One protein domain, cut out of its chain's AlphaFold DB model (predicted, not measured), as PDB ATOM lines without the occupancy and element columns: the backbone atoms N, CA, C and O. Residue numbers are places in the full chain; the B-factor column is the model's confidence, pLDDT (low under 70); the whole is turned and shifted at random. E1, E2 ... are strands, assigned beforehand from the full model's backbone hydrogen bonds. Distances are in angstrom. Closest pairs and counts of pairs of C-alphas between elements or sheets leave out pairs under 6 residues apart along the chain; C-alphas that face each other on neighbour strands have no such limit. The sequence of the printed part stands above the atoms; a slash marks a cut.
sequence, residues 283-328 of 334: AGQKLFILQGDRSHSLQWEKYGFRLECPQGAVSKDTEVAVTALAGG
ATOM      1  N   ALA A 283       6.116   7.631 -56.129       66.06
ATOM      2  CA  ALA A 283       6.031   8.477 -54.940       66.06
ATOM      3  C   ALA A 283       6.745   7.844 -53.729       66.06
ATOM      4  O   ALA A 283       7.140   8.534 -52.787       66.06
ATOM      5  N   GLY A 284       6.938   6.527 -53.734       72.81
ATOM      6  CA  GLY A 284       7.771   5.825 -52.765       72.81
ATOM      7  C   GLY A 284       7.688   4.314 -52.927       72.81
ATOM      8  O   GLY A 284       6.738   3.797 -53.515       72.81
ATOM      9  N   GLN A 285       8.645   3.605 -52.333       77.81
ATOM     10  CA  GLN A 285       8.629   2.148 -52.212       77.81
ATOM     11  C   GLN A 285       8.954   1.750 -50.772       77.81
ATOM     12  O   GLN A 285       9.825   2.354 -50.140       77.81
ATOM     13  N   LYS A 286       8.253   0.743 -50.243       77.81
ATOM     14  CA  LYS A 286       8.540   0.163 -48.929       77.81
ATOM     15  C   LYS A 286       8.421  -1.357 -48.994       77.81
ATOM     16  O   LYS A 286       7.453  -1.885 -49.541       77.81
ATOM     17  N   LEU A 287       9.424  -2.037 -48.446       78.31
ATOM     18  CA  LEU A 287       9.451  -3.489 -48.328       78.31
ATOM     19  C   LEU A 287       8.887  -3.897 -46.967       78.31
ATOM     20  O   LEU A 287       9.226  -3.297 -45.943       78.31
ATOM     21  N   PHE A 288       8.046  -4.921 -46.962       75.44
ATOM     22  CA  PHE A 288       7.517  -5.534 -45.757       75.44
ATOM     23  C   PHE A 288       7.791  -7.034 -45.794       75.44
ATOM     24  O   PHE A 288       7.549  -7.684 -46.806       75.44
ATOM     25  N   ILE A 289       8.277  -7.582 -44.683       73.81
ATOM     26  CA  ILE A 289       8.519  -9.020 -44.544       73.81
ATOM     27  C   ILE A 289       7.358  -9.604 -43.745       73.81
ATOM     28  O   ILE A 289       7.085  -9.148 -42.631       73.81
ATOM     29  N   LEU A 290       6.660 -10.584 -44.318       71.44
ATOM     30  CA  LEU A 290       5.570 -11.295 -43.661       71.44
ATOM     31  C   LEU A 290       6.077 -12.633 -43.121       71.44
ATOM     32  O   LEU A 290       6.605 -13.465 -43.859       71.44
ATOM     33  N   GLN A 291       5.890 -12.855 -41.822       64.62
ATOM     34  CA  GLN A 291       6.180 -14.139 -41.186       64.62
ATOM     35  C   GLN A 291       4.891 -14.974 -41.152       64.62
ATOM     36  O   GLN A 291       3.896 -14.591 -40.550       64.62
ATOM     37  N   GLY A 292       4.873 -16.114 -41.844       59.12
ATOM     38  CA  GLY A 292       3.652 -16.908 -42.054       59.12
ATOM     39  C   GLY A 292       3.021 -17.537 -40.799       59.12
ATOM     40  O   GLY A 292       1.979 -18.183 -40.903       59.12
ATOM     41  N   ASP A 293       3.618 -17.380 -39.615       63.66
ATOM     42  CA  ASP A 293       3.155 -17.999 -38.369       63.66
ATOM     43  C   ASP A 293       2.144 -17.148 -37.577       63.66
ATOM     44  O   ASP A 293       1.537 -17.665 -36.635       63.66
ATOM     45  N   ARG A 294       1.903 -15.883 -37.958       65.88
ATOM     46  CA  ARG A 294       0.955 -14.966 -37.286       65.88
ATOM     47  C   ARG A 294       0.195 -14.085 -38.284       65.88
ATOM     48  O   ARG A 294       0.625 -13.907 -39.421       65.88
ATOM     49  N   SER A 295      -0.939 -13.518 -37.867       72.12
ATOM     50  CA  SER A 295      -1.609 -12.463 -38.636       72.12
ATOM     51  C   SER A 295      -0.820 -11.153 -38.549       72.12
ATOM     52  O   SER A 295      -0.315 -10.790 -37.486       72.12
ATOM     53  N   HIS A 296      -0.705 -10.443 -39.671       74.00
ATOM     54  CA  HIS A 296       0.089  -9.217 -39.782       74.00
ATOM     55  C   HIS A 296      -0.761  -8.065 -40.327       74.00
ATOM     56  O   HIS A 296      -1.488  -8.233 -41.304       74.00
ATOM     57  N   SER A 297      -0.640  -6.879 -39.722       77.12
ATOM     58  CA  SER A 297      -1.202  -5.628 -40.246       77.12
ATOM     59  C   SER A 297      -0.051  -4.733 -40.696       77.12
ATOM     60  O   SER A 297       0.762  -4.295 -39.881       77.12
ATOM     61  N   LEU A 298       0.045  -4.493 -42.001       77.62
ATOM     62  CA  LEU A 298       1.044  -3.620 -42.604       77.62
ATOM     63  C   LEU A 298       0.431  -2.237 -42.793       77.62
ATOM     64  O   LEU A 298      -0.593  -2.096 -43.460       77.62
ATOM     65  N   GLN A 299       1.062  -1.214 -42.220       79.19
ATOM     66  CA  GLN A 299       0.609   0.170 -42.343       79.19
ATOM     67  C   GLN A 299       1.709   1.055 -42.924       79.19
ATOM     68  O   GLN A 299       2.863   1.050 -42.483       79.19
ATOM     69  N   TRP A 300       1.333   1.836 -43.933       82.25
ATOM     70  CA  TRP A 300       2.163   2.875 -44.519       82.25
ATOM     71  C   TRP A 300       1.466   4.224 -44.384       82.25
ATOM     72  O   TRP A 300       0.838   4.731 -45.311       82.25
ATOM     73  N   GLU A 301       1.607   4.803 -43.192       80.31
ATOM     74  CA  GLU A 301       0.921   6.028 -42.767       80.31
ATOM     75  C   GLU A 301       1.112   7.194 -43.743       80.31
ATOM     76  O   GLU A 301       0.142   7.870 -44.072       80.31
ATOM     77  N   LYS A 302       2.330   7.368 -44.288       73.38
ATOM     78  CA  LYS A 302       2.665   8.442 -45.244       73.38
ATOM     79  C   LYS A 302       1.722   8.496 -46.455       73.38
ATOM     80  O   LYS A 302       1.476   9.582 -46.969       73.38
ATOM     81  N   TYR A 303       1.204   7.349 -46.899       74.81
ATOM     82  CA  TYR A 303       0.281   7.249 -48.034       74.81
ATOM     83  C   TYR A 303      -1.069   6.620 -47.654       74.81
ATOM     84  O   TYR A 303      -1.821   6.209 -48.532       74.81
ATOM     85  N   GLY A 304      -1.382   6.530 -46.355       72.88
ATOM     86  CA  GLY A 304      -2.665   6.027 -45.852       72.88
ATOM     87  C   GLY A 304      -2.975   4.562 -46.185       72.88
ATOM     88  O   GLY A 304      -4.132   4.157 -46.109       72.88
ATOM     89  N   PHE A 305      -1.977   3.757 -46.562       79.81
ATOM     90  CA  PHE A 305      -2.189   2.366 -46.966       79.81
ATOM     91  C   PHE A 305      -2.202   1.429 -45.751       79.81
ATOM     92  O   PHE A 305      -1.293   1.477 -44.918       79.81
ATOM     93  N   ARG A 306      -3.202   0.544 -45.676       81.44
ATOM     94  CA  ARG A 306      -3.288  -0.547 -44.696       81.44
ATOM     95  C   ARG A 306      -3.625  -1.852 -45.412       81.44
ATOM     96  O   ARG A 306      -4.593  -1.900 -46.165       81.44
ATOM     97  N   LEU A 307      -2.862  -2.903 -45.126       77.81
ATOM     98  CA  LEU A 307      -3.115  -4.263 -45.597       77.81
ATOM     99  C   LEU A 307      -3.108  -5.222 -44.411       77.81
ATOM    100  O   LEU A 307      -2.190  -5.192 -43.594       77.81
ATOM    101  N   GLU A 308      -4.110  -6.090 -44.333       81.81
ATOM    102  CA  GLU A 308      -4.193  -7.130 -43.309       81.81
ATOM    103  C   GLU A 308      -4.013  -8.500 -43.954       81.81
ATOM    104  O   GLU A 308      -4.703  -8.852 -44.910       81.81
ATOM    105  N   CYS A 309      -3.053  -9.264 -43.437       77.69
ATOM    106  CA  CYS A 309      -2.739 -10.610 -43.889       77.69
ATOM    107  C   CYS A 309      -3.144 -11.614 -42.793       77.69
ATOM    108  O   CYS A 309      -2.548 -11.601 -41.708       77.69
ATOM    109  N   PRO A 310      -4.161 -12.463 -43.035       75.69
ATOM    110  CA  PRO A 310      -4.559 -13.519 -42.107       75.69
ATOM    111  C   PRO A 310      -3.465 -14.580 -41.925       75.69
ATOM    112  O   PRO A 310      -2.669 -14.838 -42.827       75.69
ATOM    113  N   GLN A 311      -3.455 -15.232 -40.761       77.44
ATOM    114  CA  GLN A 311      -2.506 -16.307 -40.455       77.44
ATOM    115  C   GLN A 311      -2.624 -17.451 -41.481       77.44
ATOM    116  O   GLN A 311      -3.725 -17.921 -41.762       77.44
ATOM    117  N   GLY A 312      -1.491 -17.901 -42.031       73.62
ATOM    118  CA  GLY A 312      -1.431 -18.995 -43.008       73.62
ATOM    119  C   GLY A 312      -1.724 -18.615 -44.467       73.62
ATOM    120  O   GLY A 312      -1.656 -19.488 -45.328       73.62
ATOM    121  N   ALA A 313      -2.013 -17.343 -44.775       73.44
ATOM    122  CA  ALA A 313      -2.248 -16.894 -46.155       73.44
ATOM    123  C   ALA A 313      -0.970 -16.840 -47.019       73.44
ATOM    124  O   ALA A 313      -1.057 -16.866 -48.243       73.44
ATOM    125  N   VAL A 314       0.211 -16.766 -46.392       74.00
ATOM    126  CA  VAL A 314       1.521 -16.737 -47.062       74.00
ATOM    127  C   VAL A 314       2.518 -17.654 -46.351       74.00
ATOM    128  O   VAL A 314       2.404 -17.901 -45.148       74.00
ATOM    129  N   SER A 315       3.489 -18.182 -47.098       72.75
ATOM    130  CA  SER A 315       4.560 -19.025 -46.557       72.75
ATOM    131  C   SER A 315       5.491 -18.246 -45.622       72.75
ATOM    132  O   SER A 315       5.537 -17.017 -45.637       72.75
ATOM    133  N   LYS A 316       6.261 -18.968 -44.802       65.69
ATOM    134  CA  LYS A 316       7.289 -18.364 -43.949       65.69
ATOM    135  C   LYS A 316       8.341 -17.672 -44.836       65.69
ATOM    136  O   LYS A 316       8.797 -18.281 -45.797       65.69
ATOM    137  N   ASP A 317       8.659 -16.414 -44.521       68.12
ATOM    138  CA  ASP A 317       9.661 -15.560 -45.189       68.12
ATOM    139  C   ASP A 317       9.248 -14.947 -46.546       68.12
ATOM    140  O   ASP A 317      10.084 -14.663 -47.402       68.12
ATOM    141  N   THR A 318       7.951 -14.693 -46.755       73.31
ATOM    142  CA  THR A 318       7.475 -13.983 -47.954       73.31
ATOM    143  C   THR A 318       7.683 -12.468 -47.834       73.31
ATOM    144  O   THR A 318       7.143 -11.817 -46.937       73.31
ATOM    145  N   GLU A 319       8.424 -11.885 -48.778       75.75
ATOM    146  CA  GLU A 319       8.606 -10.435 -48.893       75.75
ATOM    147  C   GLU A 319       7.556  -9.811 -49.818       75.75
ATOM    148  O   GLU A 319       7.305 -10.290 -50.925       75.75
ATOM    149  N   VAL A 320       6.952  -8.710 -49.373       74.12
ATOM    150  CA  VAL A 320       5.980  -7.931 -50.143       74.12
ATOM    151  C   VAL A 320       6.519  -6.518 -50.334       74.12
ATOM    152  O   VAL A 320       6.699  -5.764 -49.376       74.12
ATOM    153  N   ALA A 321       6.751  -6.141 -51.591       77.62
ATOM    154  CA  ALA A 321       7.095  -4.776 -51.968       77.62
ATOM    155  C   ALA A 321       5.826  -4.006 -52.346       77.62
ATOM    156  O   ALA A 321       5.100  -4.408 -53.255       77.62
ATOM    157  N   VAL A 322       5.573  -2.882 -51.674       76.38
ATOM    158  CA  VAL A 322       4.493  -1.962 -52.048       76.38
ATOM    159  C   VAL A 322       5.115  -0.705 -52.641       76.38
ATOM    160  O   VAL A 322       5.922  -0.032 -51.992       76.38
ATOM    161  N   THR A 323       4.724  -0.383 -53.871       76.44
ATOM    162  CA  THR A 323       5.171   0.814 -54.590       76.44
ATOM    163  C   THR A 323       3.983   1.743 -54.791       76.44
ATOM    164  O   THR A 323       2.994   1.368 -55.417       76.44
ATOM    165  N   ALA A 324       4.076   2.958 -54.256       73.62
ATOM    166  CA  ALA A 324       3.079   3.994 -54.470       73.62
ATOM    167  C   ALA A 324       3.399   4.736 -55.773       73.62
ATOM    168  O   ALA A 324       4.467   5.337 -55.907       73.62
ATOM    169  N   LEU A 325       2.469   4.696 -56.723       72.00
ATOM    170  CA  LEU A 325       2.558   5.409 -57.994       72.00
ATOM    171  C   LEU A 325       1.637   6.629 -57.946       72.00
ATOM    172  O   LEU A 325       0.466   6.504 -57.595       72.00
ATOM    173  N   ALA A 326       2.161   7.800 -58.292       62.50
ATOM    174  CA  ALA A 326       1.383   9.026 -58.411       62.50
ATOM    175  C   ALA A 326       1.379   9.470 -59.875       62.50
ATOM    176  O   ALA A 326       2.439   9.703 -60.455       62.50
ATOM    177  N   GLY A 327       0.189   9.566 -60.467       58.34
ATOM    178  CA  GLY A 327      -0.009  10.072 -61.823       58.34
ATOM    179  C   GLY A 327      -0.794  11.383 -61.828       58.34
ATOM    180  O   GLY A 327      -1.781  11.512 -61.104       58.34
ATOM    181  N   GLY A 328      -0.361  12.347 -62.646       60.22
ATOM    182  CA  GLY A 328      -1.015  13.654 -62.822       60.22
ATOM    183  C   GLY A 328      -0.248  14.855 -62.244       60.22
ATOM    184  O   GLY A 328       0.644  14.717 -61.411       60.22
TER     185      GLY A 328
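AT A GLANCE: This is residues 283 to 328 of the 334 residues of an uncharacterized protein of Amphimedon queenslandica (UniProt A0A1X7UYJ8). Two narrow antiparallel ribbons of two strands each lie one over the other like the two legs of a clip: a longer ribbon of E1 and E4, and a shorter one, the hairpin of E2 and E3, folded back over it. They are joined at one end by the links of residues 291 to 295 and 310 to 317, with few close approaches between the ribbons, and the last residues of E4 run on past the hairpin's far end. The printed part has 46 residues, no named helix and four named strands, in the order E1, E2, E3, E4; the class is all strand, and 28 of the residues are in the strands. It is loose, with a radius of gyration of the C-alphas of 11.9 A, and rod-like in outline, spanning 39 by 16 by 12 A.

HOW THE PARTS SIT: E1, residues 283 to 290, is the antiparallel neighbour of E4, residues 318 to 327, their directions 164 degrees apart. The C-alphas of Gln 285 and Thr 323 face each other at 4.4 A. N 286 and O 322 are within hydrogen-bond range at 3.0 A, and so are N 320 and O 288 at 2.8 A. After E1 a tight link of five residues leads to E2, residues 296 to 300. E1 and E2 have 2 pairs of C-alphas within 8 A, the closest being those of Leu 290 and His 296, 7.0 A apart. E2 forms a hairpin with E3, residues 305 to 309, over a tight link of four residues. These two strands are antiparallel at 169 degrees. Their C-alphas 297 and 308 face each other at 4.5 A, and N 298 and O 307 are within hydrogen-bond range at 2.8 A. E1 and E3 are only just apart, their closest C-alphas 8.3 A from each other. E2 and E4 are apart, and so are E3 and E4.

IN THESE COORDINATES: E1 begins at C-alpha 283, at (6.031, 8.477, -54.940), and is 22.8 A long from first to last C-alpha. E2 is 13.2 A long and E3 is 13.3 A long; C-alpha 300, where E2 ends, is at (2.163, 2.875, -44.519). E4 is the longest strand, with 10 residues over 28.8 A, and ends at C-alpha 327, at (-0.009, 10.072, -61.823).

THE WHOLE: The two C-alphas farthest apart are those of Asp 293 and Gly 328, at 40.2 A, while the first and last printed C-alphas are 11.8 A apart. The printed part has no cut. No link is long; the one from E3 to E4, of eight residues, is short but not tight. The mean pLDDT of the printed part is 73.3, and ten residues are under 70: residue 283, residues 291 to 294, residues 316 to 317 and residues 326 to 328.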